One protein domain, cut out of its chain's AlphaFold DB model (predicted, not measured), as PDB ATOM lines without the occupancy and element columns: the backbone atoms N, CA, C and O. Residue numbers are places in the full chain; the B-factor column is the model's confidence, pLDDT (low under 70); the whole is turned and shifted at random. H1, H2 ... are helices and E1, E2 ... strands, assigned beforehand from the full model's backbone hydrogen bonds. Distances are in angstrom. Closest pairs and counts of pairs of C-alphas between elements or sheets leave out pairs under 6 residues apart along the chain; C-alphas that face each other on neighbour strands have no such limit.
ATOM      1  N   TYR A   8      19.547  36.339 -39.634       95.25
ATOM      2  CA  TYR A   8      19.040  37.006 -38.445       95.25
ATOM      3  C   TYR A   8      17.840  37.896 -38.774       95.25
ATOM      4  O   TYR A   8      17.744  38.547 -39.816       95.25
ATOM      5  N   THR A   9      16.879  37.883 -37.861       95.31
ATOM      6  CA  THR A   9      15.735  38.784 -37.847       95.31
ATOM      7  C   THR A   9      15.780  39.578 -36.554       95.31
ATOM      8  O   THR A   9      15.781  38.981 -35.477       95.31
ATOM      9  N   GLU A  10      15.795  40.901 -36.653       95.94
ATOM     10  CA  GLU A  10      15.665  41.790 -35.507       95.94
ATOM     11  C   GLU A  10      14.254  41.677 -34.919       95.94
ATOM     12  O   GLU A  10      13.245  41.832 -35.615       95.94
ATOM     13  N   VAL A  11      14.189  41.396 -33.619       96.00
ATOM     14  CA  VAL A  11      12.950  41.195 -32.857       96.00
ATOM     15  C   VAL A  11      12.903  42.038 -31.581       96.00
ATOM     16  O   VAL A  11      12.099  41.748 -30.697       96.00
ATOM     17  N   THR A  12      13.730  43.082 -31.483       95.56
ATOM     18  CA  THR A  12      13.914  43.934 -30.295       95.56
ATOM     19  C   THR A  12      12.592  44.360 -29.642       95.56
ATOM     20  O   THR A  12      12.372  44.109 -28.459       95.56
ATOM     21  N   GLU A  13      11.656  44.925 -30.412       93.62
ATOM     22  CA  GLU A  13      10.357  45.374 -29.882       93.62
ATOM     23  C   GLU A  13       9.519  44.227 -29.297       93.62
ATOM     24  O   GLU A  13       8.860  44.375 -28.266       93.62
ATOM     25  N   LEU A  14       9.534  43.067 -29.960       94.25
ATOM     26  CA  LEU A  14       8.825  41.885 -29.487       94.25
ATOM     27  C   LEU A  14       9.472  41.353 -28.209       94.25
ATOM     28  O   LEU A  14       8.751  41.042 -27.264       94.25
ATOM     29  N   ALA A  15      10.803  41.277 -28.182       95.94
ATOM     30  CA  ALA A  15      11.585  40.812 -27.045       95.94
ATOM     31  C   ALA A  15      11.289  41.643 -25.796       95.94
ATOM     32  O   ALA A  15      10.858  41.082 -24.793       95.94
ATOM     33  N   PHE A  16      11.377  42.972 -25.893       95.50
ATOM     34  CA  PHE A  16      11.078  43.876 -24.777       95.50
ATOM     35  C   PHE A  16       9.633  43.765 -24.286       95.50
ATOM     36  O   PHE A  16       9.361  43.923 -23.100       95.50
ATOM     37  N   LYS A  17       8.689  43.460 -25.183       95.12
ATOM     38  CA  LYS A  17       7.286  43.268 -24.809       95.12
ATOM     39  C   LYS A  17       7.049  41.971 -24.031       95.12
ATOM     40  O   LYS A  17       6.187  41.955 -23.154       95.12
ATOM     41  N   VAL A  18       7.717  40.879 -24.404       96.31
ATOM     42  CA  VAL A  18       7.430  39.541 -23.853       96.31
ATOM     43  C   VAL A  18       8.367  39.133 -22.721       96.31
ATOM     44  O   VAL A  18       7.991  38.276 -21.927       96.31
ATOM     45  N   ASN A  19       9.545  39.747 -22.631       96.31
ATOM     46  CA  ASN A  19      10.511  39.521 -21.566       96.31
ATOM     47  C   ASN A  19      11.140  40.870 -21.137       96.31
ATOM     48  O   ASN A  19      11.999  41.409 -21.838       96.31
ATOM     49  N   PRO A  20      10.712  41.447 -19.999       94.25
ATOM     50  CA  PRO A  20      11.220  42.735 -19.525       94.25
ATOM     51  C   PRO A  20      12.673  42.674 -19.024       94.25
ATOM     52  O   PRO A  20      13.295  43.725 -18.862       94.25
ATOM     53  N   GLU A  21      13.237  41.479 -18.799       95.81
ATOM     54  CA  GLU A  21      14.614  41.328 -18.315       95.81
ATOM     55  C   GLU A  21      15.643  41.838 -19.323       95.81
ATOM     56  O   GLU A  21      16.682  42.351 -18.914       95.81
ATOM     57  N   TYR A  22      15.338  41.805 -20.624       95.75
ATOM     58  CA  TYR A  22      16.215  42.399 -21.634       95.75
ATOM     59  C   TYR A  22      16.459  43.891 -21.371       95.75
ATOM     60  O   TYR A  22      17.592  44.359 -21.413       95.75
ATOM     61  N   GLN A  23      15.398  44.641 -21.061       93.12
ATOM     62  CA  GLN A  23      15.521  46.069 -20.767       93.12
ATOM     63  C   GLN A  23      16.160  46.305 -19.397       93.12
ATOM     64  O   GLN A  23      16.959  47.226 -19.248       93.12
ATOM     65  N   ALA A  24      15.834  45.470 -18.405       93.56
ATOM     66  CA  ALA A  24      16.412  45.568 -17.066       93.56
ATOM     67  C   ALA A  24      17.935  45.349 -17.067       93.56
ATOM     68  O   ALA A  24      18.642  46.003 -16.305       93.56
ATOM     69  N   ASN A  25      18.435  44.486 -17.955       93.19
ATOM     70  CA  ASN A  25      19.857  44.193 -18.129       93.19
ATOM     71  C   ASN A  25      20.527  45.041 -19.228       93.19
ATOM     72  O   ASN A  25      21.636  44.739 -19.636       93.19
ATOM     73  N   SER A  26      19.895  46.128 -19.689       92.69
ATOM     74  CA  SER A  26      20.480  47.082 -20.656       92.69
ATOM     75  C   SER A  26      20.826  46.514 -22.042       92.69
ATOM     76  O   SER A  26      21.674  47.068 -22.745       92.69
ATOM     77  N   TYR A  27      20.145  45.454 -22.485       96.25
ATOM     78  CA  TYR A  27      20.260  45.003 -23.872       96.25
ATOM     79  C   TYR A  27      19.613  46.010 -24.830       96.25
ATOM     80  O   TYR A  27      18.500  46.487 -24.607       96.25
ATOM     81  N   GLU A  28      20.301  46.310 -25.930       95.12
ATOM     82  CA  GLU A  28      19.913  47.340 -26.895       95.12
ATOM     83  C   GLU A  28      19.224  46.775 -28.146       95.12
ATOM     84  O   GLU A  28      18.318  47.412 -28.698       95.12
ATOM     85  N   ARG A  29      19.632  45.586 -28.607       96.75
ATOM     86  CA  ARG A  29      19.075  44.924 -29.798       96.75
ATOM     87  C   ARG A  29      19.021  43.417 -29.619       96.75
ATOM     88  O   ARG A  29      19.980  42.824 -29.132       96.75
ATOM     89  N   ILE A  30      17.917  42.802 -30.043       97.75
ATOM     90  CA  ILE A  30      17.707  41.353 -29.940       97.75
ATOM     91  C   ILE A  30      17.388  40.779 -31.317       97.75
ATOM     92  O   ILE A  30      16.523  41.297 -32.029       97.75
ATOM     93  N   PHE A  31      18.033  39.669 -31.663       97.25
ATOM     94  CA  PHE A  31      17.888  39.002 -32.950       97.25
ATOM     95  C   PHE A  31      17.639  37.508 -32.780       97.25
ATOM     96  O   PHE A  31      18.136  36.867 -31.853       97.25
ATOM     97  N   LEU A  32      16.900  36.934 -33.726       96.69
ATOM     98  CA  LEU A  32      16.703  35.492 -33.833       96.69
ATOM     99  C   LEU A  32      17.148  34.997 -35.200       96.69
ATOM    100  O   LEU A  32      16.806  35.598 -36.217       96.69
ATOM    101  N   CYS A  33      17.832  33.859 -35.234       94.75
ATOM    102  CA  CYS A  33      18.161  33.157 -36.472       94.75
ATOM    103  C   CYS A  33      17.738  31.688 -36.382       94.75
ATOM    104  O   CYS A  33      17.759  31.049 -35.329       94.75
ATOM    105  N   CYS A  34      17.294  31.149 -37.511       93.19
ATOM    106  CA  CYS A  34      16.837  29.776 -37.635       93.19
ATOM    107  C   CYS A  34      17.813  28.987 -38.507       93.19
ATOM    108  O   CYS A  34      17.814  29.157 -39.723       93.19
ATOM    109  N   ASP A  35      18.564  28.067 -37.907       90.31
ATOM    110  CA  ASP A  35      19.526  27.206 -38.608       90.31
ATOM    111  C   ASP A  35      19.016  25.747 -38.674       90.31
ATOM    112  O   ASP A  35      17.879  25.432 -38.323       90.31
ATOM    113  N   THR A  36      19.814  24.811 -39.176       87.56
ATOM    114  CA  THR A  36      19.446  23.421 -39.462       87.56
ATOM    115  C   THR A  36      19.043  22.654 -38.205       87.56
ATOM    116  O   THR A  36      18.149  21.805 -38.249       87.56
ATOM    117  N   LYS A  37      19.718  22.922 -37.083       91.56
ATOM    118  CA  LYS A  37      19.564  22.162 -35.832       91.56
ATOM    119  C   LYS A  37      19.166  23.010 -34.633       91.56
ATOM    120  O   LYS A  37      18.625  22.458 -33.685       91.56
ATOM    121  N   VAL A  38      19.411  24.312 -34.688       94.44
ATOM    122  CA  VAL A  38      19.237  25.214 -33.552       94.44
ATOM    123  C   VAL A  38      18.489  26.473 -33.972       94.44
ATOM    124  O   VAL A  38      18.411  26.816 -35.157       94.44
ATOM    125  N   PHE A  39      17.919  27.141 -32.982       96.12
ATOM    126  CA  PHE A  39      17.579  28.549 -33.048       96.12
ATOM    127  C   PHE A  39      18.671  29.327 -32.329       96.12
ATOM    128  O   PHE A  39      19.004  29.001 -31.191       96.12
ATOM    129  N   TRP A  40      19.205  30.337 -32.993       96.25
ATOM    130  CA  TRP A  40      20.144  31.270 -32.397       96.25
ATOM    131  C   TRP A  40      19.379  32.447 -31.812       96.25
ATOM    132  O   TRP A  40      18.475  32.981 -32.462       96.25
ATOM    133  N   ILE A  41      19.766  32.842 -30.607       97.56
ATOM    134  CA  ILE A  41      19.369  34.095 -29.975       97.56
ATOM    135  C   ILE A  41      20.637  34.931 -29.895       97.56
ATOM    136  O   ILE A  41      21.626  34.474 -29.329       97.56
ATOM    137  N   ALA A  42      20.628  36.113 -30.505       97.69
ATOM    138  CA  ALA A  42      21.714  37.072 -30.368       97.69
ATOM    139  C   ALA A  42      21.203  38.324 -29.661       97.69
ATOM    140  O   ALA A  42      20.104  38.804 -29.956       97.69
ATOM    141  N   ARG A  43      21.989  38.837 -28.721       97.75
ATOM    142  CA  ARG A  43      21.636  39.987 -27.890       97.75
ATOM    143  C   ARG A  43      22.817  40.940 -27.866       97.75
ATOM    144  O   ARG A  43      23.934  40.515 -27.604       97.75
ATOM    145  N   ILE A  44      22.567  42.212 -28.140       97.62
ATOM    146  CA  ILE A  44      23.590  43.252 -28.061       97.62
ATOM    147  C   ILE A  44      23.440  43.965 -26.727       97.62
ATOM    148  O   ILE A  44      22.415  44.604 -26.483       97.62
ATOM    149  N   LEU A  45      24.451  43.841 -25.878       95.88
ATOM    150  CA  LEU A  45      24.570  44.509 -24.592       95.88
ATOM    151  C   LEU A  45      25.494  45.722 -24.743       95.88
ATOM    152  O   LEU A  45      26.567  45.616 -25.331       95.88
ATOM    153  N   LYS A  46      25.083  46.882 -24.231       94.44
ATOM    154  CA  LYS A  46      25.860  48.122 -24.341       94.44
ATOM    155  C   LYS A  46      26.635  48.413 -23.061       94.44
ATOM    156  O   LYS A  46      26.063  48.347 -21.976       94.44
ATOM    157  N   GLY A  47      27.867  48.888 -23.220       91.25
ATOM    158  CA  GLY A  47      28.646  49.508 -22.152       91.25
ATOM    159  C   GLY A  47      29.503  48.533 -21.357       91.25
ATOM    160  O   GLY A  47      29.834  48.848 -20.217       91.25
ATOM    161  N   TYR A  48      29.836  47.377 -21.934       91.31
ATOM    162  CA  TYR A  48      30.618  46.337 -21.276       91.31
ATOM    163  C   TYR A  48      31.753  45.811 -22.165       91.31
ATOM    164  O   TYR A  48      31.554  45.591 -23.361       91.31
ATOM    165  N   GLY A  49      32.928  45.613 -21.560       88.25
ATOM    166  CA  GLY A  49      34.130  45.060 -22.191       88.25
ATOM    167  C   GLY A  49      34.226  43.529 -22.128       88.25
ATOM    168  O   GLY A  49      33.246  42.835 -21.867       88.25
ATOM    169  N   GLU A  50      35.417  42.983 -22.390       86.88
ATOM    170  CA  GLU A  50      35.641  41.530 -22.523       86.88
ATOM    171  C   GLU A  50      35.405  40.743 -21.226       86.88
ATOM    172  O   GLU A  50      34.961  39.595 -21.285       86.88
ATOM    173  N   ASP A  51      35.653  41.353 -20.068       90.12
ATOM    174  CA  ASP A  51      35.459  40.765 -18.741       90.12
ATOM    175  C   ASP A  51      34.136  41.233 -18.096       90.12
ATOM    176  O   ASP A  51      33.952  41.108 -16.880       90.12
ATOM    177  N   TYR A  52      33.200  41.765 -18.897       89.50
ATOM    178  CA  TYR A  52      31.952  42.387 -18.432       89.50
ATOM    179  C   TYR A  52      32.188  43.553 -17.455       89.50
ATOM    180  O   TYR A  52      31.369  43.853 -16.582       89.50
ATOM    181  N   GLU A  53      33.317  44.236 -17.599       91.88
ATOM    182  CA  GLU A  53      33.611  45.497 -16.941       91.88
ATOM    183  C   GLU A  53      32.901  46.654 -17.646       91.88
ATOM    184  O   GLU A  53      32.757  46.652 -18.866       91.88
ATOM    185  N   GLU A  54      32.475  47.667 -16.891       92.44
ATOM    186  CA  GLU A  54      31.860  48.858 -17.479       92.44
ATOM    187  C   GLU A  54      32.863  49.583 -18.392       92.44
ATOM    188  O   GLU A  54      33.881  50.110 -17.934       92.44
ATOM    189  N   LEU A  55      32.552  49.640 -19.685       91.88
ATOM    190  CA  LEU A  55      33.367  50.296 -20.699       91.88
ATOM    191  C   LEU A  55      32.463  51.112 -21.623       91.88
ATOM    192  O   LEU A  55      31.765  50.586 -22.492       91.88
ATOM    193  N   GLU A  56      32.455  52.429 -21.436       91.12
ATOM    194  CA  GLU A  56      31.622  53.323 -22.237       91.12
ATOM    195  C   GLU A  56      31.984  53.235 -23.728       91.12
ATOM    196  O   GLU A  56      33.152  53.287 -24.104       91.12
ATOM    197  N   GLY A  57      30.965  53.117 -24.581       90.31
ATOM    198  CA  GLY A  57      31.134  53.026 -26.034       90.31
ATOM    199  C   GLY A  57      31.372  51.612 -26.566       90.31
ATOM    200  O   GLY A  57      31.317  51.434 -27.775       90.31
ATOM    201  N   SER A  58      31.558  50.617 -25.699       95.00
ATOM    202  CA  SER A  58      31.686  49.214 -26.108       95.00
ATOM    203  C   SER A  58      30.335  48.500 -26.224       95.00
ATOM    204  O   SER A  58      29.327  48.913 -25.633       95.00
ATOM    205  N   TYR A  59      30.327  47.415 -26.993       96.44
ATOM    206  CA  TYR A  59      29.164  46.579 -27.258       96.44
ATOM    207  C   TYR A  59      29.549  45.105 -27.206       96.44
ATOM    208  O   TYR A  59      30.476  44.691 -27.893       96.44
ATOM    209  N   ILE A  60      28.797  44.299 -26.461       97.00
ATOM    210  CA  ILE A  60      28.940  42.842 -26.454       97.00
ATOM    211  C   ILE A  60      27.819  42.234 -27.285       97.00
ATOM    212  O   ILE A  60      26.641  42.475 -27.021       97.00
ATOM    213  N   VAL A  61      28.174  41.407 -28.262       97.56
ATOM    214  CA  VAL A  61      27.241  40.525 -28.962       97.56
ATOM    215  C   VAL A  61      27.268  39.170 -28.277       97.56
ATOM    216  O   VAL A  61      28.173  38.371 -28.495       97.56
ATOM    217  N   GLU A  62      26.256  38.886 -27.472       97.50
ATOM    218  CA  GLU A  62      26.069  37.572 -26.869       97.50
ATOM    219  C   GLU A  62      25.261  36.670 -27.788       97.50
ATOM    220  O   GLU A  62      24.251  37.089 -28.362       97.50
ATOM    221  N   ARG A  63      25.672  35.407 -27.894       97.00
ATOM    222  CA  ARG A  63      24.991  34.399 -28.702       97.00
ATOM    223  C   ARG A  63      24.667  33.194 -27.839       97.00
ATOM    224  O   ARG A  63      25.526  32.626 -27.170       97.00
ATOM    225  N   ASP A  64      23.420  32.759 -27.914       96.88
ATOM    226  CA  ASP A  64      22.980  31.490 -27.354       96.88
ATOM    227  C   ASP A  64      22.283  30.634 -28.412       96.88
ATOM    228  O   ASP A  64      21.777  31.127 -29.427       96.88
ATOM    229  N   LYS A  65      22.263  29.322 -28.175       95.00
ATOM    230  CA  LYS A  65      21.643  28.332 -29.050       95.00
ATOM    231  C   LYS A  65      20.604  27.522 -28.292       95.00
ATOM    232  O   LYS A  65      20.880  26.894 -27.276       95.00
ATOM    233  N   LYS A  66      19.403  27.452 -28.857       94.81
ATOM    234  CA  LYS A  66      18.336  26.565 -28.388       94.81
ATOM    235  C   LYS A  66      18.119  25.455 -29.405       94.81
ATOM    236  O   LYS A  66      17.825  25.718 -30.575       94.81
ATOM    237  N   ASP A  67      18.246  24.208 -28.969       93.75
ATOM    238  CA  ASP A  67      18.053  23.053 -29.842       93.75
ATOM    239  C   ASP A  67      16.632  23.000 -30.416       93.75
ATOM    240  O   ASP A  67      15.627  23.261 -29.743       93.75
ATOM    241  N   LYS A  68      16.541  22.625 -31.692       92.56
ATOM    242  CA  LYS A  68      15.263  22.307 -32.324       92.56
ATOM    243  C   LYS A  68      14.769  20.957 -31.851       92.56
ATOM    244  O   LYS A  68      15.531  19.999 -31.748       92.56
ATOM    245  N   TRP A  69      13.452  20.841 -31.718       89.19
ATOM    246  CA  TRP A  69      12.835  19.537 -31.496       89.19
ATOM    247  C   TRP A  69      12.904  18.661 -32.756       89.19
ATOM    248  O   TRP A  69      13.067  17.445 -32.685       89.19
ATOM    249  N   ALA A  70      12.791  19.282 -33.935       89.12
ATOM    250  CA  ALA A  70      12.881  18.604 -35.224       89.12
ATOM    251  C   ALA A  70      13.568  19.487 -36.274       89.12
ATOM    252  O   ALA A  70      13.387  20.701 -36.297       89.12
ATOM    253  N   LYS A  71      14.280  18.873 -37.226       83.94
ATOM    254  CA  LYS A  71      14.957  19.597 -38.327       83.94
ATOM    255  C   LYS A  71      14.003  20.428 -39.193       83.94
ATOM    256  O   LYS A  71      14.405  21.419 -39.787       83.94
ATOM    257  N   THR A  72      12.739  20.018 -39.279       85.81
ATOM    258  CA  THR A  72      11.693  20.709 -40.046       85.81
ATOM    259  C   THR A  72      11.041  21.853 -39.274       85.81
ATOM    260  O   THR A  72      10.153  22.517 -39.809       85.81
ATOM    261  N   GLU A  73      11.422  22.063 -38.011       89.75
ATOM    262  CA  GLU A  73      10.874  23.130 -37.188       89.75
ATOM    263  C   GLU A  73      11.292  24.488 -37.758       89.75
ATOM    264  O   GLU A  73      12.478  24.771 -37.967       89.75
ATOM    265  N   LYS A  74      10.287  25.318 -38.040       89.25
ATOM    266  CA  LYS A  74      10.458  26.657 -38.603       89.25
ATOM    267  C   LYS A  74      10.330  27.696 -37.506       89.25
ATOM    268  O   LYS A  74       9.529  27.535 -36.585       89.25
ATOM    269  N   LEU A  75      11.054  28.796 -37.664       91.75
ATOM    270  CA  LEU A  75      10.827  29.979 -36.855       91.75
ATOM    271  C   LEU A  75       9.594  30.721 -37.385       91.75
ATOM    272  O   LEU A  75       9.492  31.062 -38.562       91.75
ATOM    273  N   ASN A  76       8.619  30.912 -36.510       91.81
ATOM    274  CA  ASN A  76       7.430  31.720 -36.738       91.81
ATOM    275  C   ASN A  76       7.186  32.577 -35.496       91.81
ATOM    276  O   ASN A  76       7.858  32.401 -34.481       91.81
ATOM    277  N   ARG A  77       6.218  33.491 -35.558       90.75
ATOM    278  CA  ARG A  77       5.979  34.437 -34.464       90.75
ATOM    279  C   ARG A  77       5.689  33.757 -33.109       90.75
ATOM    280  O   ARG A  77       6.411  34.073 -32.171       90.75
ATOM    281  N   PRO A  78       4.763  32.785 -32.981       92.88
ATOM    282  CA  PRO A  78       4.559  32.085 -31.706       92.88
ATOM    283  C   PRO A  78       5.811  31.377 -31.174       92.88
ATOM    284  O   PRO A  78       6.058  31.360 -29.970       92.88
ATOM    285  N   LYS A  79       6.624  30.783 -32.061       93.50
ATOM    286  CA  LYS A  79       7.881  30.145 -31.660       93.50
ATOM    287  C   LYS A  79       8.918  31.176 -31.213       93.50
ATOM    288  O   LYS A  79       9.578  30.927 -30.213       93.50
ATOM    289  N   ALA A  80       9.035  32.304 -31.912       94.88
ATOM    290  CA  ALA A  80       9.901  33.417 -31.531       94.88
ATOM    291  C   ALA A  80       9.521  33.961 -30.147       94.88
ATOM    292  O   ALA A  80      10.375  34.030 -29.274       94.88
ATOM    293  N   GLU A  81       8.233  34.231 -29.907       95.56
ATOM    294  CA  GLU A  81       7.730  34.646 -28.588       95.56
ATOM    295  C   GLU A  81       8.099  33.624 -27.509       95.56
ATOM    296  O   GLU A  81       8.639  33.989 -26.469       95.56
ATOM    297  N   LYS A  82       7.895  32.329 -27.778       96.00
ATOM    298  CA  LYS A  82       8.272  31.269 -26.837       96.00
ATOM    299  C   LYS A  82       9.782  31.216 -26.575       96.00
ATOM    300  O   LYS A  82      10.161  30.955 -25.442       96.00
ATOM    301  N   LEU A  83      10.631  31.416 -27.583       96.25
ATOM    302  CA  LEU A  83      12.085  31.456 -27.392       96.25
ATOM    303  C   LEU A  83      12.481  32.630 -26.492       96.25
ATOM    304  O   LEU A  83      13.217  32.421 -25.543       96.25
ATOM    305  N   LEU A  84      11.925  33.818 -26.740       96.88
ATOM    306  CA  LEU A  84      12.244  35.041 -25.998       96.88
ATOM    307  C   LEU A  84      11.753  35.005 -24.541       96.88
ATOM    308  O   LEU A  84      12.446  35.501 -23.658       96.88
ATOM    309  N   ILE A  85      10.577  34.414 -24.291       96.88
ATOM    310  CA  ILE A  85      10.015  34.233 -22.938       96.88
ATOM    311  C   ILE A  85      10.859  33.267 -22.099       96.88
ATOM    312  O   ILE A  85      10.939  33.431 -20.890       96.88
ATOM    313  N   ASN A  86      11.442  32.244 -22.729       95.62
ATOM    314  CA  ASN A  86      12.265  31.239 -22.046       95.62
ATOM    315  C   ASN A  86      13.767  31.502 -22.234       95.62
ATOM    316  O   ASN A  86      14.561  30.571 -22.100       95.62
ATOM    317  N   ASP A  87      14.153  32.714 -22.633       96.06
ATOM    318  CA  ASP A  87      15.561  33.089 -22.655       96.06
ATOM    319  C   ASP A  87      15.988  33.455 -21.235       96.06
ATOM    320  O   ASP A  87      15.453  34.394 -20.653       96.06
ATOM    321  N   GLU A  88      16.928  32.689 -20.694       94.69
ATOM    322  CA  GLU A  88      17.471  32.847 -19.338       94.69
ATOM    323  C   GLU A  88      18.687  33.791 -19.321       94.69
ATOM    324  O   GLU A  88      19.367  33.903 -18.308       94.69
ATOM    325  N   LEU A  89      18.962  34.459 -20.453       93.75
ATOM    326  CA  LEU A  89      20.065  35.406 -20.659       93.75
ATOM    327  C   LEU A  89      21.468  34.792 -20.517       93.75
ATOM    328  O   LEU A  89      22.463  35.506 -20.529       93.75
ATOM    329  N   GLU A  90      21.565  33.465 -20.471       92.69
ATOM    330  CA  GLU A  90      22.830  32.749 -20.612       92.69
ATOM    331  C   GLU A  90      23.349  32.848 -22.049       92.69
ATOM    332  O   GLU A  90      22.576  32.861 -23.013       92.69
ATOM    333  N   ASN A  91      24.668  32.877 -22.211       93.19
ATOM    334  CA  ASN A  91      25.337  32.880 -23.503       93.19
ATOM    335  C   ASN A  91      26.237  31.649 -23.668       93.19
ATOM    336  O   ASN A  91      26.919  31.204 -22.747       93.19
ATOM    337  N   TRP A  92      26.237  31.092 -24.877       94.06
ATOM    338  CA  TRP A  92      27.189  30.058 -25.275       94.06
ATOM    339  C   TRP A  92      28.510  30.671 -25.753       94.06
ATOM    340  O   TRP A  92      29.558  30.040 -25.633       94.06
ATOM    341  N   ASP A  93      28.432  31.879 -26.310       94.81
ATOM    342  CA  ASP A  93      29.549  32.631 -26.869       94.81
ATOM    343  C   ASP A  93      29.271  34.139 -26.774       94.81
ATOM    344  O   ASP A  93      28.110  34.556 -26.673       94.81
ATOM    345  N   TYR A  94      30.320  34.956 -26.801       96.25
ATOM    346  CA  TYR A  94      30.203  36.408 -26.887       96.25
ATOM    347  C   TYR A  94      31.415  37.036 -27.566       96.25
ATOM    348  O   TYR A  94      32.496  36.456 -27.612       96.25
ATOM    349  N   GLU A  95      31.228  38.244 -28.082       96.12
ATOM    350  CA  GLU A  95      32.286  39.003 -28.741       96.12
ATOM    351  C   GLU A  95      32.072  40.501 -28.532       96.12
ATOM    352  O   GLU A  95      30.927  40.956 -28.461       96.12
ATOM    353  N   VAL A  96      33.162  41.257 -28.412       96.12
ATOM    354  CA  VAL A  96      33.140  42.686 -28.078       96.12
ATOM    355  C   VAL A  96      33.474  43.529 -29.302       96.12
ATOM    356  O   VAL A  96      34.323  43.165 -30.112       96.12
ATOM    357  N   TYR A  97      32.801  44.668 -29.416       96.25
ATOM    358  CA  TYR A  97      32.895  45.608 -30.522       96.25
ATOM    359  C   TYR A  97      32.969  47.046 -30.002       96.25
ATOM    360  O   TYR A  97      32.369  47.385 -28.979       96.25
ATOM    361  N   ASP A  98      33.653  47.909 -30.750       94.25
ATOM    362  CA  ASP A  98      33.832  49.328 -30.411       94.25
ATOM    363  C   ASP A  98      32.658  50.215 -30.871       94.25
ATOM    364  O   ASP A  98      32.602  51.403 -30.546       94.25
ATOM    365  N   CYS A  99      31.722  49.673 -31.658       94.25
ATOM    366  CA  CYS A  99      30.508  50.374 -32.062       94.25
ATOM    367  C   CYS A  99      29.335  49.421 -32.348       94.25
ATOM    368  O   CYS A  99      29.509  48.219 -32.559       94.25
ATOM    369  N   LEU A 100      28.118  49.976 -32.344       94.50
ATOM    370  CA  LEU A 100      26.891  49.214 -32.581       94.50
ATOM    371  C   LEU A 100      26.808  48.713 -34.026       94.50
ATOM    372  O   LEU A 100      26.291  47.624 -34.262       94.50
ATOM    373  N   GLU A 101      27.283  49.504 -34.988       94.00
ATOM    374  CA  GLU A 101      27.265  49.140 -36.402       94.00
ATOM    375  C   GLU A 101      28.071  47.862 -36.663       94.00
ATOM    376  O   GLU A 101      27.518  46.927 -37.240       94.00
ATOM    377  N   ASP A 102      29.305  47.773 -36.157       94.81
ATOM    378  CA  ASP A 102      30.158  46.584 -36.314       94.81
ATOM    379  C   ASP A 102      29.543  45.358 -35.619       94.81
ATOM    380  O   ASP A 102      29.533  44.252 -36.163       94.81
ATOM    381  N   ALA A 103      28.956  45.561 -34.433       95.69
ATOM    382  CA  ALA A 103      28.252  44.513 -33.701       95.69
ATOM    383  C   ALA A 103      27.075  43.938 -34.514       95.69
ATOM    384  O   ALA A 103      26.871  42.723 -34.545       95.69
ATOM    385  N   ILE A 104      26.310  44.794 -35.201       95.06
ATOM    386  CA  ILE A 104      25.209  44.378 -36.081       95.06
ATOM    387  C   ILE A 104      25.747  43.719 -37.358       95.06
ATOM    388  O   ILE A 104      25.225  42.681 -37.763       95.06
ATOM    389  N   GLU A 105      26.789  44.276 -37.976       94.31
ATOM    390  CA  GLU A 105      27.403  43.731 -39.193       94.31
ATOM    391  C   GLU A 105      27.961  42.317 -38.957       94.31
ATOM    392  O   GLU A 105      27.812  41.440 -39.810       94.31
ATOM    393  N   SER A 106      28.464  42.037 -37.749       94.12
ATOM    394  CA  SER A 106      28.893  40.689 -37.346       94.12
ATOM    395  C   SER A 106      27.784  39.630 -37.378       94.12
ATOM    396  O   SER A 106      28.060  38.436 -37.492       94.12
ATOM    397  N   LEU A 107      26.520  40.047 -37.245       93.56
ATOM    398  CA  LEU A 107      25.352  39.169 -37.323       93.56
ATOM    399  C   LEU A 107      24.816  39.060 -38.754       93.56
ATOM    400  O   LEU A 107      24.084  38.121 -39.056       93.56
ATOM    401  N   ASP A 108      25.146  40.012 -39.621       90.56
ATOM    402  CA  ASP A 108      24.626  40.088 -40.982       90.56
ATOM    403  C   ASP A 108      25.241  39.034 -41.918       90.56
ATOM    404  O   ASP A 108      24.555  38.465 -42.773       90.56
ATOM    405  N   ASP A 109      26.549  38.793 -41.769       82.06
ATOM    406  CA  ASP A 109      27.366  37.927 -42.642       82.06
ATOM    407  C   ASP A 109      27.175  38.227 -44.153       82.06
ATOM    408  O   ASP A 109      27.345  37.372 -45.020       82.06
ATOM    409  N   GLY A 110      26.776  39.464 -44.487       82.69
ATOM    410  CA  GLY A 110      26.549  39.946 -45.852       82.69
ATOM    411  C   GLY A 110      25.216  39.543 -46.502       82.69
ATOM    412  O   GLY A 110      25.056  39.733 -47.713       82.69
ATOM    413  N   PHE A 111      24.253  38.990 -45.754       82.00
ATOM    414  CA  PHE A 111      22.957  38.537 -46.294       82.00
ATOM    415  C   PHE A 111      21.788  39.511 -46.058       82.00
ATOM    416  O   PHE A 111      20.677  39.289 -46.568       82.00
TER     417      PHE A 111
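What this domain is: This is residues 8 to 111 of the 121 residues of an uncharacterized protein of Psychrobacter nivimaris (UniProt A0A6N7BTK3). A twisted antiparallel sheet of five strands curls round one helix, H4, while H1 and H3 pack on the opposite face and the short H2 grazes the sheet next to H1. The long hairpins E2 to E3 and E3 to E4 make the length of the sheet, and E4 bends sharply near one end. The printed part has 104 residues with four named helices and five named strands, in the order E1 H1 H2 E2 E3 E4 H3 E5 H4; the sheet's order is E1 - E2 - E3 - E4 - E5, and the class is mixed, helices and strands. It is compact, with a radius of gyration of the C-alphas of 13.4 A, and spans 41 by 30 by 21 A.

How they stand to each other: E2, residues 27 to 34, E3, residues 38 to 48, and E4, residues 54 to 67, form a meander, each strand the antiparallel neighbour of the one before. N 31 and O 42 are 2.8 A apart between E2 and E3, and N 43 and O 62 are 2.9 A apart between E3 and E4, both within hydrogen-bond range. The edge strands are E1, residues 8 to 10, with N 9 and O 32 of E2 at 2.8 A, and E5, residues 93 to 97, with N 61 of E4 and O 95 at 2.8 A. The sheet curls round H4, residues 100 to 108; its closest C-alphas to E4 are those of Val 61 and Ala 103, 6.3 A. On the opposite face from H4 are H1, residues 12 to 18, at a height over the sheet of 7.0 A, and H3, residues 77 to 85, at 9.9 A. H1 and H3 touch, about perpendicular at 73 degrees, closest at the C-alphas of Ala 15 and Leu 84, 5.9 A. H2, residues 21 to 24, only grazes the sheet; it only just touches H1, only at the corner by their link, with 3 pairs of C-alphas within 8 A, the closest those of Phe 16 and Tyr 22, 6.2 A. Every O i to N i+4 pair is within hydrogen-bond range in H1 and H3, 4 of 5 in H4, and H2 is too short for one.

Where its parts are: E1, 6.6 A long, begins at C-alpha 8 (19.040, 37.006, -38.445). E2 is 20.8 A long, E3 27.0 A, E5 13.9 A. E4, 31.8 A long, begins at C-alpha 54 (31.860, 48.858, -17.479) and bends by 108 degrees at residue 57. H1 is 10.1 A long, H2 4.8 A, H3 12.2 A. H4, 12.6 A long, ends at C-alpha 108 (24.626, 40.088, -40.982).

The domain as a whole: The two C-alphas farthest apart are those of Glu 56 and Thr 72, 42.2 A. The printed part has no cut and no long link. Its mean pLDDT is 93.7, and no printed residue is under 70.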